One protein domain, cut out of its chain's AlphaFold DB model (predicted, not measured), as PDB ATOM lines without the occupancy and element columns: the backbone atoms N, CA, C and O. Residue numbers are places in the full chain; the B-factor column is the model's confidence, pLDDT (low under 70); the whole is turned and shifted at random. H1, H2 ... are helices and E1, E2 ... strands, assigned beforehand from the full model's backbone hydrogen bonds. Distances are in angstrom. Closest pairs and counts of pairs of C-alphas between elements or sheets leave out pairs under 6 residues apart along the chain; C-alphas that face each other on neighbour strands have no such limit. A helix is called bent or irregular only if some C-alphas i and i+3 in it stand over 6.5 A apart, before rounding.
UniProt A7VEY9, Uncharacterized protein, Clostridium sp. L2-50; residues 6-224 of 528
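AT A GLANCE: This is residues 6 to 224 of the 528 residues of an uncharacterized protein of Clostridium sp. L2-50 (UniProt A7VEY9). A long, twisted sheet with three long bent strands, E3, E4 and E5, curls round H1 on one face, while H6 crosses its other face. The small hairpin of E1 and E2 lies with H2 at one end of the elongated whole and H7 at the other; H5, between two long stretches with no named element, lies beyond E7. The printed part has 219 residues, mixed helices and strands, with seven of each along H1 E1 E2 H2 E3 E4 E5 E6 H3 H4 H5 E7 H6 H7. The antiparallel sheet runs E6 E5 E4 E3 E7; the whole is compact, with a radius of gyration of the C-alphas of 19.4 A and spans of 67 by 40 by 26 A.

HOW THE PARTS SIT: H1, residues 6 to 15, is on the sheet of E6, residues 111 to 114, E5, 92 to 104, E4, 77 to 89, E3, 60 to 74, and E7, 194 to 196; its Gln 15 and Gly 92 of E5 have their closest C-alphas, 7.3 A apart. E1, residues 20 to 22, and E2, residues 28 to 30, form an antiparallel hairpin, with N 21 and O 29 at 2.8 A. The closest C-alphas of E1 and E3 are those of Leu 22 and Asp 63, 5.7 A apart, where E3 bends by 85 degrees. H2, residues 39 to 45, is not on the large sheet. E3 to E6 form a meander, each strand the antiparallel neighbour of the one before: N 66 and O 85 are 2.9 A apart, N 96 and O 84 2.9 A, N 113 and O 100 2.9 A. E7 pairs antiparallel with E3, N 73 and O 194 at 2.8 A. H3, residues 118 to 121, and H4, residues 124 to 130, only graze the sheet. H5, residues 160 to 167, is not on it. H6, residues 199 to 210, is on the opposite face from H1, making three layers, helices on both faces of a sheet; its height over the sheet is 9.6 A. H7, residues 213 to 223, is close to H6 but not clearly touching, Glu 208 and Tyr 214 having the closest C-alphas, 6.2 A apart. Every O i to N i+4 pair is within hydrogen-bond range in H1, H2, H5, H6 and H7; H4 has 0 of 3, but 3 of 4 O i to N i+3 pairs, and H3 is too short.

IN THESE COORDINATES: H1 begins at C-alpha 6 (108.316, 145.392, 143.765). E3 spans 35.8 A, E4 33.8 A, E5 34.0 A, H6 16.4 A and H7 15.2 A, ending at C-alpha 223 (130.940, 165.966, 130.653).

THE WHOLE: The C-alphas of Ser 54 and Gln 224, the two farthest apart, are 67.8 A apart. The printed part has no cut; the long links are H2 to E3, H4 to H5 and H5 to E7. Mean pLDDT of the printed part is 72.4, with residues 124 to 192 among those under 70.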
ATOM      1  N   ILE A   6     108.924 145.546 145.092       76.44
ATOM      2  CA  ILE A   6     108.316 145.392 143.765       76.44
ATOM      3  C   ILE A   6     108.362 143.936 143.307       76.44
ATOM      4  O   ILE A   6     107.350 143.409 142.851       76.44
ATOM      5  N   GLU A   7     109.497 143.256 143.472       79.25
ATOM      6  CA  GLU A   7     109.649 141.864 143.040       79.25
ATOM      7  C   GLU A   7     108.623 140.942 143.712       79.25
ATOM      8  O   GLU A   7     107.968 140.149 143.035       79.25
ATOM      9  N   ARG A   8     108.420 141.077 145.031       79.06
ATOM     10  CA  ARG A   8     107.418 140.279 145.762       79.06
ATOM     11  C   ARG A   8     106.005 140.530 145.258       79.06
ATOM     12  O   ARG A   8     105.224 139.589 145.162       79.06
ATOM     13  N   ALA A   9     105.673 141.782 144.964       74.00
ATOM     14  CA  ALA A   9     104.345 142.135 144.494       74.00
ATOM     15  C   ALA A   9     104.075 141.615 143.076       74.00
ATOM     16  O   ALA A   9     103.001 141.070 142.828       74.00
ATOM     17  N   ILE A  10     105.065 141.704 142.178       74.12
ATOM     18  CA  ILE A  10     104.992 141.098 140.843       74.12
ATOM     19  C   ILE A  10     104.764 139.590 140.986       74.12
ATOM     20  O   ILE A  10     103.806 139.059 140.432       74.12
ATOM     21  N   GLU A  11     105.590 138.885 141.760       77.00
ATOM     22  CA  GLU A  11     105.465 137.431 141.917       77.00
ATOM     23  C   GLU A  11     104.130 137.000 142.535       77.00
ATOM     24  O   GLU A  11     103.514 136.041 142.060       77.00
ATOM     25  N   LEU A  12     103.655 137.718 143.558       74.75
ATOM     26  CA  LEU A  12     102.364 137.454 144.193       74.75
ATOM     27  C   LEU A  12     101.209 137.597 143.196       74.75
ATOM     28  O   LEU A  12     100.257 136.818 143.240       74.75
ATOM     29  N   HIS A  13     101.288 138.558 142.274       71.88
ATOM     30  CA  HIS A  13     100.281 138.736 141.232       71.88
ATOM     31  C   HIS A  13     100.173 137.504 140.324       71.88
ATOM     32  O   HIS A  13      99.078 136.992 140.093       71.88
ATOM     33  N   TYR A  14     101.305 136.971 139.856       70.06
ATOM     34  CA  TYR A  14     101.326 135.795 138.974       70.06
ATOM     35  C   TYR A  14     100.894 134.506 139.677       70.06
ATOM     36  O   TYR A  14     100.260 133.653 139.055       70.06
ATOM     37  N   GLN A  15     101.199 134.366 140.967       76.19
ATOM     38  CA  GLN A  15     100.725 133.236 141.771       76.19
ATOM     39  C   GLN A  15      99.198 133.224 141.929       76.19
ATOM     40  O   GLN A  15      98.617 132.156 142.087       76.19
ATOM     41  N   ASN A  16      98.548 134.387 141.834       73.88
ATOM     42  CA  ASN A  16      97.100 134.541 141.995       73.88
ATOM     43  C   ASN A  16      96.350 134.739 140.665       73.88
ATOM     44  O   ASN A  16      95.185 135.136 140.655       73.88
ATOM     45  N   CYS A  17      96.996 134.475 139.527       73.00
ATOM     46  CA  CYS A  17      96.366 134.639 138.224       73.00
ATOM     47  C   CYS A  17      95.512 133.419 137.847       73.00
ATOM     48  O   CYS A  17      96.031 132.324 137.620       73.00
ATOM     49  N   HIS A  18      94.195 133.618 137.744       79.31
ATOM     50  CA  HIS A  18      93.245 132.556 137.420       79.31
ATOM     51  C   HIS A  18      93.001 132.430 135.916       79.31
ATOM     52  O   HIS A  18      92.090 133.049 135.362       79.31
ATOM     53  N   ILE A  19      93.808 131.608 135.254       81.88
ATOM     54  CA  ILE A  19      93.701 131.348 133.817       81.88
ATOM     55  C   ILE A  19      93.901 129.863 133.500       81.88
ATOM     56  O   ILE A  19      94.655 129.176 134.196       81.88
ATOM     57  N   PRO A  20      93.251 129.342 132.447       86.25
ATOM     58  CA  PRO A  20      93.410 127.948 132.069       86.25
ATOM     59  C   PRO A  20      94.768 127.694 131.399       86.25
ATOM     60  O   PRO A  20      95.128 128.349 130.423       86.25
ATOM     61  N   VAL A  21      95.491 126.673 131.863       88.50
ATOM     62  CA  VAL A  21      96.749 126.196 131.269       88.50
ATOM     63  C   VAL A  21      96.631 124.751 130.788       88.50
ATOM     64  O   VAL A  21      96.038 123.899 131.452       88.50
ATOM     65  N   LEU A  22      97.212 124.466 129.619       90.75
ATOM     66  CA  LEU A  22      97.174 123.149 128.983       90.75
ATOM     67  C   LEU A  22      98.336 122.258 129.451       90.75
ATOM     68  O   LEU A  22      99.508 122.637 129.389       90.75
ATOM     69  N   CYS A  23      98.016 121.031 129.854       92.94
ATOM     70  CA  CYS A  23      98.984 120.016 130.267       92.94
ATOM     71  C   CYS A  23      99.277 118.993 129.154       92.94
ATOM     72  O   CYS A  23      98.467 118.787 128.251       92.94
ATOM     73  N   LYS A  24     100.413 118.279 129.237       92.69
ATOM     74  CA  LYS A  24     100.831 117.276 128.226       92.69
ATOM     75  C   LYS A  24      99.816 116.159 127.988       92.69
ATOM     76  O   LYS A  24      99.719 115.642 126.883       92.69
ATOM     77  N   ASN A  25      99.071 115.782 129.022       93.31
ATOM     78  CA  ASN A  25      97.996 114.783 128.960       93.31
ATOM     79  C   ASN A  25      96.666 115.364 128.437       93.31
ATOM     80  O   ASN A  25      95.632 114.719 128.576       93.31
ATOM     81  N   LYS A  26      96.680 116.588 127.894       91.38
ATOM     82  CA  LYS A  26      95.520 117.320 127.368       91.38
ATOM     83  C   LYS A  26      94.471 117.732 128.407       91.38
ATOM     84  O   LYS A  26      93.405 118.202 128.026       91.38
ATOM     85  N   SER A  27      94.774 117.639 129.706       92.31
ATOM     86  CA  SER A  27      93.939 118.265 130.736       92.31
ATOM     87  C   SER A  27      94.213 119.765 130.846       92.31
ATOM     88  O   SER A  27      95.356 120.197 130.678       92.31
ATOM     89  N   TYR A  28      93.185 120.528 131.214       92.56
ATOM     90  CA  TYR A  28      93.315 121.929 131.602       92.56
ATOM     91  C   TYR A  28      93.300 122.081 133.120       92.56
ATOM     92  O   TYR A  28      92.618 121.337 133.834       92.56
ATOM     93  N   ALA A  29      94.066 123.051 133.605       92.56
ATOM     94  CA  ALA A  29      94.159 123.396 135.013       92.56
ATOM     95  C   ALA A  29      94.163 124.914 135.196       92.56
ATOM     96  O   ALA A  29      94.574 125.639 134.297       92.56
ATOM     97  N   ASP A  30      93.711 125.389 136.347       89.88
ATOM     98  CA  ASP A  30      93.786 126.795 136.730       89.88
ATOM     99  C   ASP A  30      95.210 127.132 137.186       89.88
ATOM    100  O   ASP A  30      95.723 126.475 138.088       89.88
ATOM    101  N   ALA A  31      95.855 128.134 136.589       87.00
ATOM    102  CA  ALA A  31      97.253 128.471 136.857       87.00
ATOM    103  C   ALA A  31      97.545 128.794 138.336       87.00
ATOM    104  O   ALA A  31      98.591 128.383 138.846       87.00
ATOM    105  N   ALA A  32      96.628 129.474 139.030       86.31
ATOM    106  CA  ALA A  32      96.805 129.859 140.431       86.31
ATOM    107  C   ALA A  32      96.657 128.679 141.402       86.31
ATOM    108  O   ALA A  32      97.403 128.555 142.370       86.31
ATOM    109  N   THR A  33      95.696 127.787 141.152       90.94
ATOM    110  CA  THR A  33      95.308 126.754 142.135       90.94
ATOM    111  C   THR A  33      95.679 125.333 141.720       90.94
ATOM    112  O   THR A  33      95.672 124.414 142.538       90.94
ATOM    113  N   GLY A  34      95.955 125.112 140.436       92.06
ATOM    114  CA  GLY A  34      96.130 123.795 139.832       92.06
ATOM    115  C   GLY A  34      94.875 122.934 139.816       92.06
ATOM    116  O   GLY A  34      94.952 121.741 139.511       92.06
ATOM    117  N   ARG A  35      93.715 123.509 140.149       94.69
ATOM    118  CA  ARG A  35      92.434 122.812 140.068       94.69
ATOM    119  C   ARG A  35      92.098 122.502 138.618       94.69
ATOM    120  O   ARG A  35      92.400 123.276 137.718       94.69
ATOM    121  N   LYS A  36      91.462 121.359 138.397       94.50
ATOM    122  CA  LYS A  36      91.065 120.883 137.077       94.50
ATOM    123  C   LYS A  36      89.971 121.780 136.492       94.50
ATOM    124  O   LYS A  36      88.971 122.064 137.152       94.50
ATOM    125  N   VAL A  37      90.179 122.197 135.249       92.69
ATOM    126  CA  VAL A  37      89.317 123.133 134.520       92.69
ATOM    127  C   VAL A  37      88.606 122.413 133.382       92.69
ATOM    128  O   VAL A  37      89.164 121.488 132.783       92.69
ATOM    129  N   ASP A  38      87.373 122.832 133.108       91.69
ATOM    130  CA  ASP A  38      86.580 122.358 131.986       91.69
ATOM    131  C   ASP A  38      87.319 122.635 130.661       91.69
ATOM    132  O   ASP A  38      87.615 123.791 130.336       91.69
ATOM    133  N   PRO A  39      87.656 121.586 129.892       89.62
ATOM    134  CA  PRO A  39      88.466 121.724 128.691       89.62
ATOM    135  C   PRO A  39      87.733 122.429 127.542       89.62
ATOM    136  O   PRO A  39      88.402 123.043 126.712       89.62
ATOM    137  N   LEU A  40      86.398 122.359 127.473       88.00
ATOM    138  CA  LEU A  40      85.618 123.063 126.451       88.00
ATOM    139  C   LEU A  40      85.644 124.559 126.738       88.00
ATOM    140  O   LEU A  40      86.020 125.347 125.871       88.00
ATOM    141  N   VAL A  41      85.362 124.939 127.985       82.19
ATOM    142  CA  VAL A  41      85.328 126.349 128.386       82.19
ATOM    143  C   VAL A  41      86.704 126.997 128.277       82.19
ATOM    144  O   VAL A  41      86.837 128.113 127.768       82.19
ATOM    145  N   ALA A  42      87.742 126.280 128.707       83.69
ATOM    146  CA  ALA A  42      89.117 126.735 128.581       83.69
ATOM    147  C   ALA A  42      89.524 126.961 127.119       83.69
ATOM    148  O   ALA A  42      90.165 127.964 126.810       83.69
ATOM    149  N   LYS A  43      89.162 126.041 126.218       81.56
ATOM    150  CA  LYS A  43      89.560 126.094 124.807       81.56
ATOM    151  C   LYS A  43      88.779 127.137 124.007       81.56
ATOM    152  O   LYS A  43      89.365 127.784 123.147       81.56
ATOM    153  N   GLU A  44      87.481 127.267 124.263       80.88
ATOM    154  CA  GLU A  44      86.588 128.139 123.493       80.88
ATOM    155  C   GLU A  44      86.600 129.585 124.006       80.88
ATOM    156  O   GLU A  44      86.613 130.520 123.209       80.88
ATOM    157  N   TYR A  45      86.668 129.777 125.328       77.00
ATOM    158  CA  TYR A  45      86.530 131.101 125.948       77.00
ATOM    159  C   TYR A  45      87.787 131.586 126.673       77.00
ATOM    160  O   TYR A  45      87.817 132.737 127.108       77.00
ATOM    161  N   GLY A  46      88.804 130.735 126.860       77.00
ATOM    162  CA  GLY A  46      90.010 131.098 127.611       77.00
ATOM    163  C   GLY A  46      89.742 131.377 129.094       77.00
ATOM    164  O   GLY A  46      90.470 132.147 129.715       77.00
ATOM    165  N   ARG A  47      88.682 130.791 129.669       79.94
ATOM    166  CA  ARG A  47      88.237 131.052 131.049       79.94
ATOM    167  C   ARG A  47      88.403 129.839 131.953       79.94
ATOM    168  O   ARG A  47      88.366 128.695 131.509       79.94
ATOM    169  N   VAL A  48      88.537 130.116 133.247       80.12
ATOM    170  CA  VAL A  48      88.519 129.099 134.297       80.12
ATOM    171  C   VAL A  48      87.070 128.787 134.664       80.12
ATOM    172  O   VAL A  48      86.352 129.639 135.179       80.12
ATOM    173  N   MET A  49      86.657 127.548 134.419       89.00
ATOM    174  CA  MET A  49      85.460 126.939 134.996       89.00
ATOM    175  C   MET A  49      85.862 125.585 135.573       89.00
ATOM    176  O   MET A  49      86.464 124.775 134.873       89.00
ATOM    177  N   PHE A  50      85.593 125.334 136.852       92.25
ATOM    178  CA  PHE A  50      85.973 124.066 137.473       92.25
ATOM    179  C   PHE A  50      85.025 122.945 137.045       92.25
ATOM    180  O   PHE A  50      83.817 123.139 136.989       92.25
ATOM    181  N   VAL A  51      85.577 121.755 136.787       87.38
ATOM    182  CA  VAL A  51      84.799 120.575 136.349       87.38
ATOM    183  C   VAL A  51      83.819 120.047 137.403       87.38
ATOM    184  O   VAL A  51      82.925 119.272 137.082       87.38
ATOM    185  N   SER A  52      84.023 120.405 138.673       85.44
ATOM    186  CA  SER A  52      83.156 120.041 139.795       85.44
ATOM    187  C   SER A  52      83.458 120.911 141.015       85.44
ATOM    188  O   SER A  52      84.583 121.407 141.148       85.44
ATOM    189  N   ASP A  53      82.529 120.954 141.968       82.00
ATOM    190  CA  ASP A  53      82.757 121.559 143.287       82.00
ATOM    191  C   ASP A  53      83.814 120.804 144.107       82.00
ATOM    192  O   ASP A  53      84.518 121.396 144.928       82.00
ATOM    193  N   SER A  54      83.993 119.504 143.839       84.56
ATOM    194  CA  SER A  54      85.067 118.722 144.450       84.56
ATOM    195  C   SER A  54      86.446 119.234 144.005       84.56
ATOM    196  O   SER A  54      86.690 119.513 142.827       84.56
ATOM    197  N   MET A  55      87.369 119.369 144.961       82.44
ATOM    198  CA  MET A  55      88.739 119.836 144.726       82.44
ATOM    199  C   MET A  55      89.559 118.767 143.986       82.44
ATOM    200  O   MET A  55      90.262 117.963 144.594       82.44
ATOM    201  N   GLN A  56      89.461 118.761 142.658       90.25
ATOM    202  CA  GLN A  56      90.277 117.923 141.779       90.25
ATOM    203  C   GLN A  56      91.474 118.724 141.272       90.25
ATOM    204  O   GLN A  56      91.290 119.785 140.682       90.25
ATOM    205  N   TYR A  57      92.690 118.212 141.462       92.31
ATOM    206  CA  TYR A  57      93.925 118.887 141.053       92.31
ATOM    207  C   TYR A  57      94.605 118.182 139.888       92.31
ATOM    208  O   TYR A  57      94.535 116.961 139.742       92.31
ATOM    209  N   VAL A  58      95.332 118.959 139.092       91.12
ATOM    210  CA  VAL A  58      96.203 118.464 138.033       91.12
ATOM    211  C   VAL A  58      97.649 118.565 138.511       91.12
ATOM    212  O   VAL A  58      98.144 119.647 138.806       91.12
ATOM    213  N   ASN A  59      98.339 117.427 138.586       93.75
ATOM    214  CA  ASN A  59      99.774 117.370 138.864       93.75
ATOM    215  C   ASN A  59     100.504 116.852 137.626       93.75
ATOM    216  O   ASN A  59     100.731 115.649 137.493       93.75
ATOM    217  N   GLN A  60     100.809 117.748 136.686       95.31
ATOM    218  CA  GLN A  60     101.316 117.342 135.380       95.31
ATOM    219  C   GLN A  60     102.293 118.344 134.764       95.31
ATOM    220  O   GLN A  60     102.316 119.526 135.100       95.31
ATOM    221  N   LYS A  61     103.135 117.850 133.845       95.88
ATOM    222  CA  LYS A  61     103.943 118.708 132.966       95.88
ATOM    223  C   LYS A  61     103.034 119.517 132.039       95.88
ATOM    224  O   LYS A  61     102.102 118.963 131.453       95.88
ATOM    225  N   LEU A  62     103.352 120.792 131.856       91.12
ATOM    226  CA  LEU A  62     102.669 121.648 130.889       91.12
ATOM    227  C   LEU A  62     102.947 121.163 129.461       91.12
ATOM    228  O   LEU A  62     104.022 120.616 129.190       91.12
ATOM    229  N   ASP A  63     101.975 121.339 128.563       90.50
ATOM    230  CA  ASP A  63     102.106 120.981 127.142       90.50
ATOM    231  C   ASP A  63     103.311 121.693 126.516       90.50
ATOM    232  O   ASP A  63     104.155 121.059 125.880       90.50
ATOM    233  N   LYS A  64     103.459 122.981 126.844       86.25
ATOM    234  CA  LYS A  64     104.644 123.796 126.582       86.25
ATOM    235  C   LYS A  64     105.068 124.523 127.862       86.25
ATOM    236  O   LYS A  64     104.202 124.860 128.667       86.25
ATOM    237  N   PRO A  65     106.374 124.765 128.075       86.88
ATOM    238  CA  PRO A  65     106.821 125.678 129.118       86.88
ATOM    239  C   PRO A  65     106.180 127.057 128.945       86.88
ATOM    240  O   PRO A  65     106.032 127.524 127.817       86.88
ATOM    241  N   ILE A  66     105.840 127.700 130.058       83.19
ATOM    242  CA  ILE A  66     105.342 129.077 130.085       83.19
ATOM    243  C   ILE A  66     106.443 129.950 130.674       83.19
ATOM    244  O   ILE A  66     106.996 129.616 131.725       83.19
ATOM    245  N   TYR A  67     106.767 131.041 129.987       83.75
ATOM    246  CA  TYR A  67     107.759 132.022 130.409       83.75
ATOM    247  C   TYR A  67     107.075 133.347 130.735       83.75
ATOM    248  O   TYR A  67     106.185 133.774 130.002       83.75
ATOM    249  N   HIS A  68     107.540 134.015 131.790       79.44
ATOM    250  CA  HIS A  68     107.235 135.421 132.040       79.44
ATOM    251  C   HIS A  68     108.509 136.215 132.183       79.44
ATOM    252  O   HIS A  68     109.455 135.770 132.829       79.44
ATOM    253  N   GLU A  69     108.486 137.412 131.622       80.88
ATOM    254  CA  GLU A  69     109.526 138.409 131.772       80.88
ATOM    255  C   GLU A  69     108.969 139.651 132.446       80.88
ATOM    256  O   GLU A  69     107.785 139.978 132.326       80.88
ATOM    257  N   PHE A  70     109.836 140.344 133.163       80.06
ATOM    258  CA  PHE A  70     109.454 141.530 133.891       80.06
ATOM    259  C   PHE A  70     110.627 142.481 134.008       80.06
ATOM    260  O   PHE A  70     111.787 142.084 134.149       80.06
ATOM    261  N   PHE A  71     110.268 143.756 133.944       82.75
ATOM    262  CA  PHE A  71     111.182 144.874 133.972       82.75
ATOM    263  C   PHE A  71     110.698 145.847 135.029       82.75
ATOM    264  O   PHE A  71     109.533 146.253 135.007       82.75
ATOM    265  N   TRP A  72     111.578 146.251 135.933       82.56
ATOM    266  CA  TRP A  72     111.252 147.279 136.914       82.56
ATOM    267  C   TRP A  72     112.484 148.107 137.261       82.56
ATOM    268  O   TRP A  72     113.611 147.648 137.095       82.56
ATOM    269  N   ASN A  73     112.266 149.342 137.690       79.62
ATOM    270  CA  ASN A  73     113.270 150.196 138.295       79.62
ATOM    271  C   ASN A  73     113.029 150.228 139.800       79.62
ATOM    272  O   ASN A  73     111.913 150.495 140.238       79.62
ATOM    273  N   GLU A  74     114.071 149.987 140.578       78.94
ATOM    274  CA  GLU A  74     114.037 150.126 142.030       78.94
ATOM    275  C   GLU A  74     115.413 150.577 142.491       78.94
ATOM    276  O   GLU A  74     116.425 150.049 142.031       78.94
ATOM    277  N   ASP A  75     115.471 151.618 143.320       76.62
ATOM    278  CA  ASP A  75     116.742 152.154 143.825       76.62
ATOM    279  C   ASP A  75     117.792 152.457 142.725       76.62
ATOM    280  O   ASP A  75     119.003 152.310 142.920       76.62
ATOM    281  N   LYS A  76     117.352 152.929 141.547       74.69
ATOM    282  CA  LYS A  76     118.204 153.186 140.360       74.69
ATOM    283  C   LYS A  76     118.887 151.936 139.805       74.69
ATOM    284  O   LYS A  76     119.971 152.020 139.209       74.69
ATOM    285  N   VAL A  77     118.264 150.787 139.987       82.38
ATOM    286  CA  VAL A  77     118.632 149.547 139.326       82.38
ATOM    287  C   VAL A  77     117.472 149.157 138.432       82.38
ATOM    288  O   VAL A  77     116.345 149.006 138.892       82.38
ATOM    289  N   ILE A  78     117.748 149.001 137.139       85.06
ATOM    290  CA  ILE A  78     116.781 148.400 136.226       85.06
ATOM    291  C   ILE A  78     116.989 146.902 136.302       85.06
ATOM    292  O   ILE A  78     118.069 146.391 136.001       85.06
ATOM    293  N   HIS A  79     115.956 146.195 136.705       88.38
ATOM    294  CA  HIS A  79     115.950 144.754 136.757       88.38
ATOM    295  C   HIS A  79     115.236 144.212 135.522       88.38
ATOM    296  O   HIS A  79     114.175 144.705 135.157       88.38
ATOM    297  N   HIS A  80     115.804 143.180 134.905       89.06
ATOM    298  CA  HIS A  80     115.151 142.353 133.896       89.06
ATOM    299  C   HIS A  80     115.211 140.913 134.388       89.06
ATOM    300  O   HIS A  80     116.296 140.343 134.483       89.06
ATOM    301  N   LYS A  81     114.073 140.324 134.741       88.38
ATOM    302  CA  LYS A  81     114.021 138.955 135.264       88.38
ATOM    303  C   LYS A  81     113.048 138.117 134.447       88.38
ATOM    304  O   LYS A  81     112.043 138.620 133.951       88.38
ATOM    305  N   VAL A  82     113.392 136.843 134.283       87.38
ATOM    306  CA  VAL A  82     112.604 135.846 133.566       87.38
ATOM    307  C   VAL A  82     112.389 134.643 134.470       87.38
ATOM    308  O   VAL A  82     113.342 134.072 135.011       87.38
ATOM    309  N   ILE A  83     111.131 134.236 134.593       86.81
ATOM    310  CA  ILE A  83     110.711 133.016 135.280       86.81
ATOM    311  C   ILE A  83     110.082 132.046 134.286       86.81
ATOM    312  O   ILE A  83     109.556 132.437 133.243       86.81
ATOM    313  N   ARG A  84     110.120 130.759 134.622       89.50
ATOM    314  CA  ARG A  84     109.555 129.681 133.809       89.50
ATOM    315  C   ARG A  84     108.786 128.707 134.676       89.50
ATOM    316  O   ARG A  84     109.306 128.230 135.681       89.50
ATOM    317  N   ALA A  85     107.616 128.312 134.200       89.50
ATOM    318  CA  ALA A  85     106.898 127.152 134.692       89.50
ATOM    319  C   ALA A  85     106.913 126.041 133.640       89.50
ATOM    320  O   ALA A  85     106.720 126.262 132.445       89.50
ATOM    321  N   THR A  86     107.153 124.813 134.092       92.81
ATOM    322  CA  THR A  86     107.108 123.606 133.239       92.81
ATOM    323  C   THR A  86     106.114 122.569 133.747       92.81
ATOM    324  O   THR A  86     105.873 121.551 133.090       92.81
ATOM    325  N   ARG A  87     105.551 122.806 134.932       94.88
ATOM    326  CA  ARG A  87     104.662 121.902 135.650       94.88
ATOM    327  C   ARG A  87     103.621 122.701 136.417       94.88
ATOM    328  O   ARG A  87     103.871 123.839 136.806       94.88
ATOM    329  N   ILE A  88     102.502 122.045 136.676       93.81
ATOM    330  CA  ILE A  88     101.462 122.502 137.590       93.81
ATOM    331  C   ILE A  88     101.230 121.442 138.667       93.81
ATOM    332  O   ILE A  88     101.426 120.248 138.419       93.81
ATOM    333  N   SER A  89     100.874 121.886 139.869       94.25
ATOM    334  CA  SER A  89     100.621 121.054 141.047       94.25
ATOM    335  C   SER A  89      99.364 121.529 141.782       94.25
ATOM    336  O   SER A  89      98.757 122.514 141.387       94.25
ATOM    337  N   LYS A  90      99.017 120.903 142.916       92.25
ATOM    338  CA  LYS A  90      97.922 121.364 143.795       92.25
ATOM    339  C   LYS A  90      98.112 122.773 144.391       92.25
ATOM    340  O   LYS A  90      97.217 123.268 145.062       92.25
ATOM    341  N   HIS A  91      99.291 123.367 144.212       91.19
ATOM    342  CA  HIS A  91      99.627 124.726 144.638       91.19
ATOM    343  C   HIS A  91      99.695 125.701 143.451       91.19
ATOM    344  O   HIS A  91     100.290 126.764 143.576       91.19
ATOM    345  N   GLY A  92      99.156 125.313 142.291       91.19
ATOM    346  CA  GLY A  92      99.300 126.070 141.053       91.19
ATOM    347  C   GLY A  92     100.618 125.795 140.333       91.19
ATOM    348  O   GLY A  92     101.222 124.717 140.452       91.19
ATOM    349  N   MET A  93     101.007 126.760 139.508       90.38
ATOM    350  CA  MET A  93     102.188 126.720 138.648       90.38
ATOM    351  C   MET A  93     103.496 126.686 139.450       90.38
ATOM    352  O   MET A  93     103.722 127.503 140.339       90.38
ATOM    353  N   ASP A  94     104.390 125.758 139.096       90.75
ATOM    354  CA  ASP A  94     105.740 125.664 139.674       90.75
ATOM    355  C   ASP A  94     106.689 126.628 138.942       90.75
ATOM    356  O   ASP A  94     107.326 126.258 137.947       90.75
ATOM    357  N   TRP A  95     106.717 127.885 139.394       88.31
ATOM    358  CA  TRP A  95     107.570 128.945 138.851       88.31
ATOM    359  C   TRP A  95     109.013 128.822 139.341       88.31
ATOM    360  O   TRP A  95     109.276 128.739 140.540       88.31
ATOM    361  N   LYS A  96     109.963 128.879 138.406       90.00
ATOM    362  CA  LYS A  96     111.403 128.884 138.689       90.00
ATOM    363  C   LYS A  96     112.084 130.084 138.053       90.00
ATOM    364  O   LYS A  96     111.792 130.408 136.901       90.00
ATOM    365  N   ASP A  97     113.028 130.672 138.778       89.25
ATOM    366  CA  ASP A  97     113.908 131.719 138.262       89.25
ATOM    367  C   ASP A  97     114.810 131.134 137.171       89.25
ATOM    368  O   ASP A  97     115.438 130.090 137.362       89.25
ATOM    369  N   VAL A  98     114.837 131.784 136.007       90.19
ATOM    370  CA  VAL A  98     115.657 131.364 134.862       90.19
ATOM    371  C   VAL A  98     116.771 132.354 134.598       90.19
ATOM    372  O   VAL A  98     117.890 131.940 134.325       90.19
ATOM    373  N   TYR A  99     116.477 133.649 134.671       90.81
ATOM    374  CA  TYR A  99     117.428 134.710 134.370       90.81
ATOM    375  C   TYR A  99     117.102 135.952 135.189       90.81
ATOM    376  O   TYR A  99     115.932 136.295 135.342       90.81
ATOM    377  N   HIS A 100     118.125 136.642 135.687       91.06
ATOM    378  CA  HIS A 100     117.991 137.948 136.323       91.06
ATOM    379  C   HIS A 100     119.181 138.832 135.972       91.06
ATOM    380  O   HIS A 100     120.323 138.546 136.326       91.06
ATOM    381  N   ALA A 101     118.904 139.938 135.298       90.12
ATOM    382  CA  ALA A 101     119.847 141.006 135.050       90.12
ATOM    383  C   ALA A 101     119.533 142.235 135.888       90.12
ATOM    384  O   ALA A 101     118.373 142.601 136.074       90.12
ATOM    385  N   ARG A 102     120.593 142.897 136.338       89.31
ATOM    386  CA  ARG A 102     120.556 144.182 137.035       89.31
ATOM    387  C   ARG A 102     121.443 145.164 136.298       89.31
ATOM    388  O   ARG A 102     122.636 144.914 136.140       89.31
ATOM    389  N   PHE A 103     120.862 146.269 135.859       84.94
ATOM    390  CA  PHE A 103     121.542 147.347 135.157       84.94
ATOM    391  C   PHE A 103     121.625 148.558 136.074       84.94
ATOM    392  O   PHE A 103     120.612 149.070 136.552       84.94
ATOM    393  N   PHE A 104     122.848 149.009 136.326       79.25
ATOM    394  CA  PHE A 104     123.127 150.002 137.352       79.25
ATOM    395  C   PHE A 104     123.316 151.388 136.756       79.25
ATOM    396  O   PHE A 104     124.247 151.659 135.993       79.25
ATOM    397  N   CYS A 105     122.483 152.324 137.188       68.44
ATOM    398  CA  CYS A 105     122.459 153.678 136.638       68.44
ATOM    399  C   CYS A 105     123.671 154.534 137.050       68.44
ATOM    400  O   CYS A 105     123.868 155.652 136.572       68.44
ATOM    401  N   ASN A 106     124.518 154.017 137.939       64.62
ATOM    402  CA  ASN A 106     125.733 154.669 138.411       64.62
ATOM    403  C   ASN A 106     126.979 154.357 137.556       64.62
ATOM    404  O   ASN A 106     128.048 154.863 137.897       64.62
ATOM    405  N   ASN A 107     126.832 153.686 136.401       62.44
ATOM    406  CA  ASN A 107     127.920 153.264 135.499       62.44
ATOM    407  C   ASN A 107     128.728 152.064 136.022       62.44
ATOM    408  O   ASN A 107     129.888 151.890 135.646       62.44
ATOM    409  N   GLU A 108     128.125 151.253 136.888       68.06
ATOM    410  CA  GLU A 108     128.611 149.905 137.172       68.06
ATOM    411  C   GLU A 108     128.243 148.953 136.029       68.06
ATOM    412  O   GLU A 108     127.284 149.169 135.278       68.06
ATOM    413  N   ASN A 109     129.043 147.896 135.879       78.62
ATOM    414  CA  ASN A 109     128.748 146.859 134.903       78.62
ATOM    415  C   ASN A 109     127.451 146.149 135.301       78.62
ATOM    416  O   ASN A 109     127.282 145.828 136.480       78.62
ATOM    417  N   PRO A 110     126.551 145.869 134.345       84.06
ATOM    418  CA  PRO A 110     125.384 145.060 134.632       84.06
ATOM    419  C   PRO A 110     125.785 143.694 135.199       84.06
ATOM    420  O   PRO A 110     126.785 143.105 134.782       84.06
ATOM    421  N   VAL A 111     124.993 143.195 136.143       89.00
ATOM    422  CA  VAL A 111     125.180 141.874 136.752       89.00
ATOM    423  C   VAL A 111     124.117 140.937 136.210       89.00
ATOM    424  O   VAL A 111     122.947 141.311 136.138       89.00
ATOM    425  N   PHE A 112     124.524 139.719 135.867       89.62
ATOM    426  CA  PHE A 112     123.671 138.706 135.262       89.62
ATOM    427  C   PHE A 112     123.753 137.408 136.057       89.62
ATOM    428  O   PHE A 112     124.845 136.942 136.375       89.62
ATOM    429  N   GLU A 113     122.599 136.829 136.356       89.94
ATOM    430  CA  GLU A 113     122.455 135.553 137.050       89.94
ATOM    431  C   GLU A 113     121.486 134.654 136.268       89.94
ATOM    432  O   GLU A 113     120.551 135.146 135.631       89.94
ATOM    433  N   GLY A 114     121.696 133.338 136.328       87.62
ATOM    434  CA  GLY A 114     120.831 132.346 135.685       87.62
ATOM    435  C   GLY A 114     121.372 131.770 134.371       87.62
ATOM    436  O   GLY A 114     122.576 131.743 134.123       87.62
ATOM    437  N   GLU A 115     120.468 131.228 133.559       86.44
ATOM    438  CA  GLU A 115     120.756 130.541 132.300       86.44
ATOM    439  C   GLU A 115     121.037 131.554 131.166       86.44
ATOM    440  O   GLU A 115     120.333 132.550 131.040       86.44
ATOM    441  N   GLY A 116     121.995 131.269 130.274       79.38
ATOM    442  CA  GLY A 116     122.214 132.022 129.024       79.38
ATOM    443  C   GLY A 116     122.991 133.346 129.147       79.38
ATOM    444  O   GLY A 116     123.273 133.835 130.236       79.38
ATOM    445  N   ILE A 117     123.363 133.927 127.999       79.75
ATOM    446  CA  ILE A 117     124.024 135.246 127.930       79.75
ATOM    447  C   ILE A 117     122.987 136.381 127.840       79.75
ATOM    448  O   ILE A 117     121.890 136.164 127.330       79.75
ATOM    449  N   PRO A 118     123.302 137.615 128.264       77.06
ATOM    450  CA  PRO A 118     122.343 138.728 128.256       77.06
ATOM    451  C   PRO A 118     121.732 139.010 126.878       77.06
ATOM    452  O   PRO A 118     120.526 139.205 126.763       77.06
ATOM    453  N   GLN A 119     122.554 138.953 125.827       81.81
ATOM    454  CA  GLN A 119     122.145 139.174 124.436       81.81
ATOM    455  C   GLN A 119     121.064 138.190 123.987       81.81
ATOM    456  O   GLN A 119     120.217 138.528 123.168       81.81
ATOM    457  N   TYR A 120     121.079 136.972 124.528       84.06
ATOM    458  CA  TYR A 120     120.075 135.969 124.211       84.06
ATOM    459  C   TYR A 120     118.691 136.369 124.749       84.06
ATOM    460  O   TYR A 120     117.703 136.216 124.037       84.06
ATOM    461  N   TRP A 121     118.613 136.910 125.970       85.00
ATOM    462  CA  TRP A 121     117.346 137.307 126.602       85.00
ATOM    463  C   TRP A 121     116.814 138.650 126.107       85.00
ATOM    464  O   TRP A 121     115.625 138.926 126.229       85.00
ATOM    465  N   LEU A 122     117.688 139.481 125.545       81.62
ATOM    466  CA  LEU A 122     117.328 140.776 124.976       81.62
ATOM    467  C   LEU A 122     117.013 140.712 123.471       81.62
ATOM    468  O   LEU A 122     116.681 141.739 122.885       81.62
ATOM    469  N   ASN A 123     117.116 139.545 122.826       80.69
ATOM    470  CA  ASN A 123     116.824 139.400 121.399       80.69
ATOM    471  C   ASN A 123     115.303 139.429 121.128       80.69
ATOM    472  O   ASN A 123     114.552 138.654 121.721       80.69
ATOM    473  N   SER A 124     114.865 140.272 120.188       67.81
ATOM    474  CA  SER A 124     113.480 140.367 119.705       67.81
ATOM    475  C   SER A 124     112.940 139.057 119.118       67.81
ATOM    476  O   SER A 124     111.762 138.758 119.285       67.81
ATOM    477  N   ASP A 125     113.790 138.203 118.535       67.62
ATOM    478  CA  ASP A 125     113.382 136.892 117.995       67.62
ATOM    479  C   ASP A 125     112.846 135.933 119.080       67.62
ATOM    480  O   ASP A 125     112.288 134.873 118.784       67.62
ATOM    481  N   ARG A 126     113.030 136.279 120.364       68.81
ATOM    482  CA  ARG A 126     112.495 135.537 121.509       68.81
ATOM    483  C   ARG A 126     111.063 135.888 121.876       68.81
ATOM    484  O   ARG A 126     110.534 135.206 122.751       68.81
ATOM    485  N   GLU A 127     110.407 136.841 121.211       62.12
ATOM    486  CA  GLU A 127     108.981 137.121 121.441       62.12
ATOM    487  C   GLU A 127     108.124 135.850 121.357       62.12
ATOM    488  O   GLU A 127     107.237 135.663 122.179       62.12
ATOM    489  N   ILE A 128     108.491 134.885 120.507       57.22
ATOM    490  CA  ILE A 128     107.801 133.591 120.380       57.22
ATOM    491  C   ILE A 128     107.805 132.723 121.656       57.22
ATOM    492  O   ILE A 128     106.926 131.878 121.824       57.22
ATOM    493  N   LEU A 129     108.775 132.900 122.568       58.91
ATOM    494  CA  LEU A 129     108.772 132.224 123.878       58.91
ATOM    495  C   LEU A 129     107.712 132.806 124.821       58.91
ATOM    496  O   LEU A 129     107.293 132.130 125.762       58.91
ATOM    497  N   PHE A 130     107.295 134.044 124.558       61.47
ATOM    498  CA  PHE A 130     106.333 134.814 125.337       61.47
ATOM    499  C   PHE A 130     104.972 134.946 124.619       61.47
ATOM    500  O   PHE A 130     103.961 135.205 125.265       61.47
ATOM    501  N   GLU A 131     104.910 134.704 123.305       51.28
ATOM    502  CA  GLU A 131     103.702 134.731 122.473       51.28
ATOM    503  C   GLU A 131     103.098 133.330 122.289       51.28
ATOM    504  O   GLU A 131     103.174 132.687 121.241       51.28
ATOM    505  N   GLY A 132     102.427 132.855 123.336       43.88
ATOM    506  CA  GLY A 132     101.452 131.772 123.244       43.88
ATOM    507  C   GLY A 132     100.043 132.332 123.424       43.88
ATOM    508  O   GLY A 132      99.651 132.567 124.558       43.88
ATOM    509  N   THR A 133      99.318 132.506 122.310       40.25
ATOM    510  CA  THR A 133      97.902 132.925 122.141       40.25
ATOM    511  C   THR A 133      97.563 134.421 122.329       40.25
ATOM    512  O   THR A 133      97.373 134.899 123.438       40.25
ATOM    513  N   SER A 134      97.419 135.107 121.182       34.47
ATOM    514  CA  SER A 134      96.826 136.434 120.903       34.47
ATOM    515  C   SER A 134      97.395 137.677 121.609       34.47
ATOM    516  O   SER A 134      96.960 138.004 122.705       34.47
ATOM    517  N   ARG A 135      98.250 138.429 120.888       32.47
ATOM    518  CA  ARG A 135      98.464 139.906 120.867       32.47
ATOM    519  C   ARG A 135      98.563 140.713 122.172       32.47
ATOM    520  O   ARG A 135      98.737 141.927 122.115       32.47
ATOM    521  N   VAL A 136      98.515 140.077 123.325       39.16
ATOM    522  CA  VAL A 136      98.747 140.681 124.624       39.16
ATOM    523  C   VAL A 136      99.928 139.915 125.175       39.16
ATOM    524  O   VAL A 136      99.800 138.752 125.548       39.16
ATOM    525  N   VAL A 137     101.101 140.550 125.158       41.25
ATOM    526  CA  VAL A 137     102.243 140.127 125.973       41.25
ATOM    527  C   VAL A 137     101.670 139.732 127.330       41.25
ATOM    528  O   VAL A 137     100.925 140.530 127.899       41.25
ATOM    529  N   HIS A 138     101.937 138.507 127.796       48.03
ATOM    530  CA  HIS A 138     101.445 137.936 129.057       48.03
ATOM    531  C   HIS A 138     102.010 138.687 130.275       48.03
ATOM    532  O   HIS A 138     102.653 138.120 131.152       48.03
ATOM    533  N   ASN A 139     101.794 139.994 130.324       51.16
ATOM    534  CA  ASN A 139     101.934 140.799 131.501       51.16
ATOM    535  C   ASN A 139     100.607 140.655 132.242       51.16
ATOM    536  O   ASN A 139      99.683 141.449 132.065       51.16
ATOM    537  N   TRP A 140     100.448 139.563 132.994       54.94
ATOM    538  CA  TRP A 140      99.176 139.255 133.656       54.94
ATOM    539  C   TRP A 140      98.752 140.338 134.647       54.94
ATOM    540  O   TRP A 140      97.602 140.312 135.073       54.94
ATOM    541  N   LEU A 141      99.617 141.324 134.934       50.06
ATOM    542  CA  LEU A 141      99.302 142.599 135.593       50.06
ATOM    543  C   LEU A 141      98.043 143.299 135.033       50.06
ATOM    544  O   LEU A 141      97.421 144.067 135.756       50.06
ATOM    545  N   TYR A 142      97.625 143.017 133.791       47.34
ATOM    546  CA  TYR A 142      96.387 143.558 133.199       47.34
ATOM    547  C   TYR A 142      95.098 142.805 133.555       47.34
ATOM    548  O   TYR A 142      94.000 143.314 133.319       47.34
ATOM    549  N   LEU A 143      95.189 141.580 134.073       46.00
ATOM    550  CA  LEU A 143      94.018 140.825 134.504       46.00
ATOM    551  C   LEU A 143      93.605 141.369 135.872       46.00
ATOM    552  O   LEU A 143      94.409 141.334 136.801       46.00
ATOM    553  N   LYS A 144      92.375 141.901 135.988       41.00
ATOM    554  CA  LYS A 144      91.814 142.439 137.241       41.00
ATOM    555  C   LYS A 144      91.995 141.423 138.375       41.00
ATOM    556  O   LYS A 144      91.198 140.499 138.512       41.00
ATOM    557  N   CYS A 145      93.037 141.610 139.177       37.31
ATOM    558  CA  CYS A 145      93.278 140.857 140.394       37.31
ATOM    559  C   CYS A 145      92.726 141.692 141.559       37.31
ATOM    560  O   CYS A 145      93.164 142.828 141.737       37.31
ATOM    561  N   PRO A 146      91.778 141.176 142.359       37.03
ATOM    562  CA  PRO A 146      91.121 141.942 143.423       37.03
ATOM    563  C   PRO A 146      92.052 142.372 144.574       37.03
ATOM    564  O   PRO A 146      91.614 143.088 145.470       37.03
ATOM    565  N   VAL A 147      93.322 141.947 144.567       39.59
ATOM    566  CA  VAL A 147      94.311 142.206 145.631       39.59
ATOM    567  C   VAL A 147      95.232 143.395 145.310       39.59
ATOM    568  O   VAL A 147      95.966 143.843 146.183       39.59
ATOM    569  N   VAL A 148      95.176 143.959 144.097       43.06
ATOM    570  CA  VAL A 148      95.967 145.147 143.734       43.06
ATOM    571  C   VAL A 148      95.028 146.234 143.211       43.06
ATOM    572  O   VAL A 148      94.915 146.465 142.012       43.06
ATOM    573  N   ASN A 149      94.321 146.893 144.132       39.53
ATOM    574  CA  ASN A 149      93.453 148.044 143.836       39.53
ATOM    575  C   ASN A 149      94.235 149.340 143.536       39.53
ATOM    576  O   ASN A 149      93.622 150.384 143.342       39.53
ATOM    577  N   ASP A 150      95.564 149.267 143.446       45.38
ATOM    578  CA  ASP A 150      96.459 150.423 143.453       45.38
ATOM    579  C   ASP A 150      97.413 150.422 142.250       45.38
ATOM    580  O   ASP A 150      98.631 150.419 142.415       45.38
ATOM    581  N   ILE A 151      96.880 150.391 141.024       45.62
ATOM    582  CA  ILE A 151      97.674 150.629 139.806       45.62
ATOM    583  C   ILE A 151      96.999 151.741 138.998       45.62
ATOM    584  O   ILE A 151      95.968 151.518 138.365       45.62
ATOM    585  N   GLU A 152      97.581 152.942 139.013       47.84
ATOM    586  CA  GLU A 152      97.150 154.067 138.175       47.84
ATOM    587  C   GLU A 152      97.950 154.088 136.861       47.84
ATOM    588  O   GLU A 152      99.185 154.086 136.857       47.84
ATOM    589  N   GLU A 153      97.248 154.096 135.727       50.59
ATOM    590  CA  GLU A 153      97.860 154.230 134.405       50.59
ATOM    591  C   GLU A 153      98.104 155.710 134.084       50.59
ATOM    592  O   GLU A 153      97.164 156.494 133.952       50.59
ATOM    593  N   LEU A 154      99.372 156.096 133.913       49.78
ATOM    594  CA  LEU A 154      99.746 157.460 133.533       49.78
ATOM    595  C   LEU A 154      99.937 157.581 132.006       49.78
ATOM    596  O   LEU A 154     100.495 156.708 131.343       49.78
ATOM    597  N   ASN A 155      99.418 158.676 131.446       48.12
ATOM    598  CA  ASN A 155      99.183 158.892 130.015       48.12
ATOM    599  C   ASN A 155     100.473 158.857 129.156       48.12
ATOM    600  O   ASN A 155     101.415 159.608 129.394       48.12
ATOM    601  N   THR A 156     100.491 158.068 128.074       46.34
ATOM    602  CA  THR A 156     101.698 157.683 127.297       46.34
ATOM    603  C   THR A 156     102.416 158.801 126.523       46.34
ATOM    604  O   THR A 156     103.406 158.538 125.840       46.34
ATOM    605  N   ARG A 157     101.936 160.050 126.598       40.78
ATOM    606  CA  ARG A 157     102.465 161.206 125.845       40.78
ATOM    607  C   ARG A 157     103.062 162.320 126.706       40.78
ATOM    608  O   ARG A 157     103.513 163.314 126.144       40.78
ATOM    609  N   MET A 158     103.053 162.200 128.032       43.38
ATOM    610  CA  MET A 158     103.568 163.266 128.899       43.38
ATOM    611  C   MET A 158     105.108 163.250 128.955       43.38
ATOM    612  O   MET A 158     105.746 162.197 128.882       43.38
ATOM    613  N   GLY A 159     105.745 164.414 129.096       41.56
ATOM    614  CA  GLY A 159     107.187 164.478 129.356       41.56
ATOM    615  C   GLY A 159     107.531 163.940 130.753       41.56
ATOM    616  O   GLY A 159     106.692 163.962 131.652       41.56
ATOM    617  N   TYR A 160     108.772 163.492 130.981       41.91
ATOM    618  CA  TYR A 160     109.234 162.969 132.284       41.91
ATOM    619  C   TYR A 160     108.890 163.902 133.466       41.91
ATOM    620  O   TYR A 160     108.392 163.463 134.498       41.91
ATOM    621  N   CYS A 161     109.061 165.218 133.305       40.84
ATOM    622  CA  CYS A 161     108.731 166.199 134.344       40.84
ATOM    623  C   CYS A 161     107.224 166.348 134.609       40.84
ATOM    624  O   CYS A 161     106.827 166.615 135.742       40.84
ATOM    625  N   GLU A 162     106.380 166.231 133.586       43.38
ATOM    626  CA  GLU A 162     104.919 166.303 133.724       43.38
ATOM    627  C   GLU A 162     104.396 165.041 134.414       43.38
ATOM    628  O   GLU A 162     103.567 165.138 135.318       43.38
ATOM    629  N   HIS A 163     104.981 163.886 134.083       49.44
ATOM    630  CA  HIS A 163     104.756 162.617 134.772       49.44
ATOM    631  C   HIS A 163     105.144 162.674 136.251       49.44
ATOM    632  O   HIS A 163     104.337 162.308 137.100       49.44
ATOM    633  N   MET A 164     106.330 163.194 136.586       44.53
ATOM    634  CA  MET A 164     106.772 163.331 137.981       44.53
ATOM    635  C   MET A 164     105.817 164.196 138.820       44.53
ATOM    636  O   MET A 164     105.586 163.901 139.987       44.53
ATOM    637  N   ASN A 165     105.217 165.241 138.236       44.75
ATOM    638  CA  ASN A 165     104.231 166.066 138.946       44.75
ATOM    639  C   ASN A 165     102.882 165.351 139.139       44.75
ATOM    640  O   ASN A 165     102.219 165.607 140.139       44.75
ATOM    641  N   ALA A 166     102.478 164.468 138.220       44.59
ATOM    642  CA  ALA A 166     101.313 163.603 138.419       44.59
ATOM    643  C   ALA A 166     101.585 162.547 139.511       44.59
ATOM    644  O   ALA A 166     100.752 162.334 140.387       44.59
ATOM    645  N   CYS A 167     102.795 161.978 139.527       44.75
ATOM    646  CA  CYS A 167     103.235 160.959 140.485       44.75
ATOM    647  C   CYS A 167     103.209 161.437 141.944       44.75
ATOM    648  O   CYS A 167     102.777 160.690 142.818       44.75
ATOM    649  N   ILE A 168     103.615 162.686 142.213       44.69
ATOM    650  CA  ILE A 168     103.614 163.284 143.565       44.69
ATOM    651  C   ILE A 168     102.208 163.308 144.196       44.69
ATOM    652  O   ILE A 168     102.093 163.333 145.419       44.69
ATOM    653  N   ASN A 169     101.146 163.268 143.385       39.59
ATOM    654  CA  ASN A 169      99.765 163.420 143.842       39.59
ATOM    655  C   ASN A 169      98.956 162.103 143.882       39.59
ATOM    656  O   ASN A 169      97.785 162.147 144.255       39.59
ATOM    657  N   SER A 170      99.539 160.950 143.516       43.06
ATOM    658  CA  SER A 170      98.840 159.643 143.506       43.06
ATOM    659  C   SER A 170      98.999 158.865 144.824       43.06
ATOM    660  O   SER A 170     100.048 158.942 145.466       43.06
ATOM    661  N   GLN A 171      97.975 158.089 145.212       45.16
ATOM    662  CA  GLN A 171      97.923 157.309 146.467       45.16
ATOM    663  C   GLN A 171      98.312 155.820 146.319       45.16
ATOM    664  O   GLN A 171      98.220 155.076 147.290       45.16
ATOM    665  N   THR A 172      98.746 155.369 145.137       47.56
ATOM    666  CA  THR A 172      98.977 153.941 144.848       47.56
ATOM    667  C   THR A 172     100.403 153.462 145.150       47.56
ATOM    668  O   THR A 172     101.368 154.172 144.859       47.56
ATOM    669  N   ASP A 173     100.541 152.222 145.635       49.56
ATOM    670  CA  ASP A 173     101.796 151.621 146.123       49.56
ATOM    671  C   ASP A 173     102.758 151.111 145.021       49.56
ATOM    672  O   ASP A 173     103.963 151.004 145.264       49.56
ATOM    673  N   ILE A 174     102.255 150.768 143.822       55.16
ATOM    674  CA  ILE A 174     103.056 150.257 142.688       55.16
ATOM    675  C   ILE A 174     102.584 150.902 141.387       55.16
ATOM    676  O   ILE A 174     101.413 150.836 141.027       55.16
ATOM    677  N   ARG A 175     103.512 151.508 140.645       61.03
ATOM    678  CA  ARG A 175     103.204 152.317 139.459       61.03
ATOM    679  C   ARG A 175     103.777 151.697 138.183       61.03
ATOM    680  O   ARG A 175     104.896 151.177 138.187       61.03
ATOM    681  N   MET A 176     103.026 151.783 137.084       56.72
ATOM    682  CA  MET A 176     103.439 151.297 135.763       56.72
ATOM    683  C   MET A 176     103.793 152.465 134.838       56.72
ATOM    684  O   MET A 176     102.976 153.359 134.628       56.72
ATOM    685  N   PHE A 177     105.000 152.456 134.272       57.56
ATOM    686  CA  PHE A 177     105.534 153.581 133.498       57.56
ATOM    687  C   PHE A 177     105.759 153.254 132.019       57.56
ATOM    688  O   PHE A 177     105.760 152.093 131.586       57.56
ATOM    689  N   SER A 178     105.924 154.344 131.259       55.25
ATOM    690  CA  SER A 178     106.137 154.409 129.815       55.25
ATOM    691  C   SER A 178     107.242 153.485 129.304       55.25
ATOM    692  O   SER A 178     108.113 153.019 130.030       55.25
ATOM    693  N   THR A 179     107.176 153.232 128.004       59.97
ATOM    694  CA  THR A 179     107.673 152.023 127.352       59.97
ATOM    695  C   THR A 179     109.194 151.966 127.171       59.97
ATOM    696  O   THR A 179     109.693 150.901 126.837       59.97
ATOM    697  N   TRP A 180     109.928 153.059 127.405       61.25
ATOM    698  CA  TRP A 180     111.376 153.168 127.184       61.25
ATOM    699  C   TRP A 180     112.129 153.636 128.437       61.25
ATOM    700  O   TRP A 180     111.591 154.309 129.320       61.25
ATOM    701  N   ILE A 181     113.410 153.298 128.487       69.25
ATOM    702  CA  ILE A 181     114.405 153.736 129.467       69.25
ATOM    703  C   ILE A 181     114.790 155.184 129.127       69.25
ATOM    704  O   ILE A 181     115.308 155.456 128.049       69.25
ATOM    705  N   ASP A 182     114.543 156.152 130.021       66.50
ATOM    706  CA  ASP A 182     114.953 157.552 129.801       66.50
ATOM    707  C   ASP A 182     116.358 157.810 130.378       66.50
ATOM    708  O   ASP A 182     116.505 157.897 131.602       66.50
ATOM    709  N   PRO A 183     117.394 158.046 129.540       59.19
ATOM    710  CA  PRO A 183     118.726 158.437 129.998       59.19
ATOM    711  C   PRO A 183     118.736 159.588 131.017       59.19
ATOM    712  O   PRO A 183     119.618 159.651 131.876       59.19
ATOM    713  N   ASN A 184     117.781 160.520 130.913       56.41
ATOM    714  CA  ASN A 184     117.705 161.698 131.774       56.41
ATOM    715  C   ASN A 184     117.267 161.342 133.203       56.41
ATOM    716  O   ASN A 184     117.749 161.974 134.145       56.41
ATOM    717  N   HIS A 185     116.438 160.309 133.394       59.09
ATOM    718  CA  HIS A 185     116.083 159.794 134.722       59.09
ATOM    719  C   HIS A 185     117.355 159.443 135.513       59.09
ATOM    720  O   HIS A 185     117.599 159.955 136.606       59.09
ATOM    721  N   TYR A 186     118.272 158.712 134.880       57.59
ATOM    722  CA  TYR A 186     119.544 158.279 135.479       57.59
ATOM    723  C   TYR A 186     120.524 159.419 135.767       57.59
ATOM    724  O   TYR A 186     121.475 159.273 136.537       57.59
ATOM    725  N   CYS A 187     120.285 160.574 135.157       54.41
ATOM    726  CA  CYS A 187     121.177 161.717 135.167       54.41
ATOM    727  C   CYS A 187     120.728 162.842 136.125       54.41
ATOM    728  O   CYS A 187     121.509 163.759 136.395       54.41
ATOM    729  N   THR A 188     119.502 162.778 136.662       54.06
ATOM    730  CA  THR A 188     118.873 163.860 137.453       54.06
ATOM    731  C   THR A 188     118.923 163.657 138.971       54.06
ATOM    732  O   THR A 188     118.584 164.566 139.724       54.06
ATOM    733  N   GLY A 189     119.415 162.512 139.454       49.66
ATOM    734  CA  GLY A 189     119.639 162.255 140.883       49.66
ATOM    735  C   GLY A 189     118.400 161.811 141.671       49.66
ATOM    736  O   GLY A 189     118.579 161.226 142.741       49.66
ATOM    737  N   TYR A 190     117.201 161.988 141.121       50.56
ATOM    738  CA  TYR A 190     115.937 161.439 141.619       50.56
ATOM    739  C   TYR A 190     115.711 160.018 141.077       50.56
ATOM    740  O   TYR A 190     116.178 159.705 139.985       50.56
ATOM    741  N   SER A 191     115.060 159.155 141.858       57.25
ATOM    742  CA  SER A 191     114.630 157.807 141.459       57.25
ATOM    743  C   SER A 191     113.276 157.547 142.086       57.25
ATOM    744  O   SER A 191     113.106 157.838 143.265       57.25
ATOM    745  N   GLU A 192     112.355 157.015 141.300       60.22
ATOM    746  CA  GLU A 192     111.079 156.475 141.768       60.22
ATOM    747  C   GLU A 192     111.083 154.983 141.448       60.22
ATOM    748  O   GLU A 192     111.712 154.568 140.470       60.22
ATOM    749  N   ASP A 193     110.389 154.192 142.252       71.94
ATOM    750  CA  ASP A 193     110.289 152.750 142.056       71.94
ATOM    751  C   ASP A 193     109.091 152.442 141.152       71.94
ATOM    752  O   ASP A 193     107.987 152.956 141.363       71.94
ATOM    753  N   PHE A 194     109.298 151.640 140.104       72.19
ATOM    754  CA  PHE A 194     108.264 151.402 139.105       72.19
ATOM    755  C   PHE A 194     108.439 150.172 138.225       72.19
ATOM    756  O   PHE A 194     109.545 149.696 138.018       72.19
ATOM    757  N   VAL A 195     107.346 149.709 137.616       73.56
ATOM    758  CA  VAL A 195     107.323 148.584 136.671       73.56
ATOM    759  C   VAL A 195     107.168 149.094 135.235       73.56
ATOM    760  O   VAL A 195     106.376 150.000 134.973       73.56
ATOM    761  N   PHE A 196     107.901 148.522 134.278       73.50
ATOM    762  CA  PHE A 196     107.757 148.894 132.868       73.50
ATOM    763  C   PHE A 196     106.597 148.149 132.210       73.50
ATOM    764  O   PHE A 196     106.422 146.939 132.363       73.50
ATOM    765  N   LYS A 197     105.821 148.888 131.418       64.94
ATOM    766  CA  LYS A 197     104.585 148.392 130.814       64.94
ATOM    767  C   LYS A 197     104.802 147.504 129.576       64.94
ATOM    768  O   LYS A 197     104.038 146.560 129.364       64.94
ATOM    769  N   HIS A 198     105.826 147.795 128.767       66.56
ATOM    770  CA  HIS A 198     106.064 147.164 127.462       66.56
ATOM    771  C   HIS A 198     107.482 146.578 127.366       66.56
ATOM    772  O   HIS A 198     108.413 147.298 127.012       66.56
ATOM    773  N   PRO A 199     107.648 145.273 127.640       68.44
ATOM    774  CA  PRO A 199     108.942 144.593 127.607       68.44
ATOM    775  C   PRO A 199     109.766 144.784 126.325       68.44
ATOM    776  O   PRO A 199     110.972 144.989 126.409       68.44
ATOM    777  N   GLY A 200     109.128 144.765 125.148       69.62
ATOM    778  CA  GLY A 200     109.814 144.853 123.850       69.62
ATOM    779  C   GLY A 200     110.696 146.096 123.702       69.62
ATOM    780  O   GLY A 200     111.892 145.976 123.460       69.62
ATOM    781  N   THR A 201     110.136 147.284 123.943       70.31
ATOM    782  CA  THR A 201     110.879 148.553 123.861       70.31
ATOM    783  C   THR A 201     111.988 148.640 124.917       70.31
ATOM    784  O   THR A 201     113.085 149.114 124.632       70.31
ATOM    785  N   VAL A 202     111.765 148.092 126.116       76.06
ATOM    786  CA  VAL A 202     112.792 148.061 127.172       76.06
ATOM    787  C   VAL A 202     113.971 147.160 126.791       76.06
ATOM    788  O   VAL A 202     115.116 147.485 127.105       76.06
ATOM    789  N   ARG A 203     113.737 146.046 126.079       80.25
ATOM    790  CA  ARG A 203     114.830 145.188 125.587       80.25
ATOM    791  C   ARG A 203     115.739 145.923 124.606       80.25
ATOM    792  O   ARG A 203     116.955 145.768 124.697       80.25
ATOM    793  N   GLU A 204     115.178 146.724 123.699       78.44
ATOM    794  CA  GLU A 204     115.955 147.542 122.755       78.44
ATOM    795  C   GLU A 204     116.869 148.526 123.496       78.44
ATOM    796  O   GLU A 204     118.069 148.607 123.218       78.44
ATOM    797  N   ASP A 205     116.338 149.196 124.515       77.81
ATOM    798  CA  ASP A 205     117.115 150.117 125.340       77.81
ATOM    799  C   ASP A 205     118.222 149.421 126.144       77.81
ATOM    800  O   ASP A 205     119.355 149.904 126.228       77.81
ATOM    801  N   LEU A 206     117.936 148.257 126.730       82.44
ATOM    802  CA  LEU A 206     118.949 147.476 127.442       82.44
ATOM    803  C   LEU A 206     120.001 146.893 126.488       82.44
ATOM    804  O   LEU A 206     121.166 146.772 126.874       82.44
ATOM    805  N   ASN A 207     119.636 146.601 125.236       83.31
ATOM    806  CA  ASN A 207     120.590 146.249 124.184       83.31
ATOM    807  C   ASN A 207     121.540 147.414 123.879       83.31
ATOM    808  O   ASN A 207     122.757 147.230 123.819       83.31
ATOM    809  N   GLU A 208     121.029 148.638 123.744       79.50
ATOM    810  CA  GLU A 208     121.890 149.822 123.640       79.50
ATOM    811  C   GLU A 208     122.810 149.974 124.870       79.50
ATOM    812  O   GLU A 208     123.953 150.435 124.746       79.50
ATOM    813  N   TRP A 209     122.332 149.591 126.059       79.56
ATOM    814  CA  TRP A 209     123.101 149.658 127.300       79.56
ATOM    815  C   TRP A 209     124.309 148.729 127.282       79.56
ATOM    816  O   TRP A 209     125.437 149.191 127.486       79.56
ATOM    817  N   ILE A 210     124.103 147.442 126.997       80.62
ATOM    818  CA  ILE A 210     125.195 146.458 126.921       80.62
ATOM    819  C   ILE A 210     126.177 146.767 125.785       80.62
ATOM    820  O   ILE A 210     127.365 146.481 125.910       80.62
ATOM    821  N   ASN A 211     125.712 147.422 124.717       81.31
ATOM    822  CA  ASN A 211     126.548 147.855 123.596       81.31
ATOM    823  C   ASN A 211     127.310 149.168 123.878       81.31
ATOM    824  O   ASN A 211     128.020 149.689 123.015       81.31
ATOM    825  N   GLY A 212     127.178 149.732 125.083       75.19
ATOM    826  CA  GLY A 212     127.912 150.920 125.521       75.19
ATOM    827  C   GLY A 212     127.399 152.244 124.944       75.19
ATOM    828  O   GLY A 212     128.031 153.285 125.154       75.19
ATOM    829  N   ILE A 213     126.259 152.251 124.248       77.06
ATOM    830  CA  ILE A 213     125.635 153.474 123.718       77.06
ATOM    831  C   ILE A 213     125.142 154.345 124.879       77.06
ATOM    832  O   ILE A 213     125.437 155.543 124.914       77.06
ATOM    833  N   TYR A 214     124.483 153.751 125.881       71.62
ATOM    834  CA  TYR A 214     124.067 154.477 127.089       71.62
ATOM    835  C   TYR A 214     125.252 155.022 127.875       71.62
ATOM    836  O   TYR A 214     125.206 156.170 128.309       71.62
ATOM    837  N   LYS A 215     126.349 154.263 127.989       71.56
ATOM    838  CA  LYS A 215     127.583 154.756 128.610       71.56
ATOM    839  C   LYS A 215     128.077 156.031 127.924       71.56
ATOM    840  O   LYS A 215     128.314 157.022 128.599       71.56
ATOM    841  N   LYS A 216     128.117 156.065 126.585       75.12
ATOM    842  CA  LYS A 216     128.467 157.282 125.826       75.12
ATOM    843  C   LYS A 216     127.487 158.435 126.078       75.12
ATOM    844  O   LYS A 216     127.933 159.566 126.254       75.12
ATOM    845  N   LYS A 217     126.173 158.169 126.116       70.62
ATOM    846  CA  LYS A 217     125.133 159.178 126.415       70.62
ATOM    847  C   LYS A 217     125.304 159.753 127.833       70.62
ATOM    848  O   LYS A 217     125.288 160.971 128.002       70.62
ATOM    849  N   ILE A 218     125.529 158.895 128.830       69.06
ATOM    850  CA  ILE A 218     125.764 159.261 130.234       69.06
ATOM    851  C   ILE A 218     127.087 160.017 130.385       69.06
ATOM    852  O   ILE A 218     127.126 161.044 131.057       69.06
ATOM    853  N   ASP A 219     128.162 159.563 129.746       71.50
ATOM    854  CA  ASP A 219     129.468 160.222 129.792       71.50
ATOM    855  C   ASP A 219     129.415 161.606 129.131       71.50
ATOM    856  O   ASP A 219     129.942 162.574 129.681       71.50
ATOM    857  N   ALA A 220     128.712 161.741 128.001       69.31
ATOM    858  CA  ALA A 220     128.460 163.033 127.367       69.31
ATOM    859  C   ALA A 220     127.620 163.955 128.265       69.31
ATOM    860  O   ALA A 220     127.975 165.123 128.448       69.31
ATOM    861  N   TYR A 221     126.558 163.427 128.884       71.94
ATOM    862  CA  TYR A 221     125.763 164.165 129.866       71.94
ATOM    863  C   TYR A 221     126.628 164.643 131.035       71.94
ATOM    864  O   TYR A 221     126.591 165.822 131.374       71.94
ATOM    865  N   ARG A 222     127.440 163.758 131.626       72.31
ATOM    866  CA  ARG A 222     128.338 164.064 132.750       72.31
ATOM    867  C   ARG A 222     129.380 165.106 132.367       72.31
ATOM    868  O   ARG A 222     129.647 166.002 133.154       72.31
ATOM    869  N   LYS A 223     129.938 165.021 131.158       76.44
ATOM    870  CA  LYS A 223     130.940 165.966 130.653       76.44
ATOM    871  C   LYS A 223     130.377 167.378 130.450       76.44
ATOM    872  O   LYS A 223     131.103 168.349 130.634       76.44
ATOM    873  N   GLN A 224     129.104 167.491 130.075       82.06
ATOM    874  CA  GLN A 224     128.430 168.767 129.794       82.06
ATOM    875  C   GLN A 224     127.396 169.148 130.865       82.06
ATOM    876  O   GLN A 224     126.567 170.028 130.642       82.06
TER     877      GLN A 224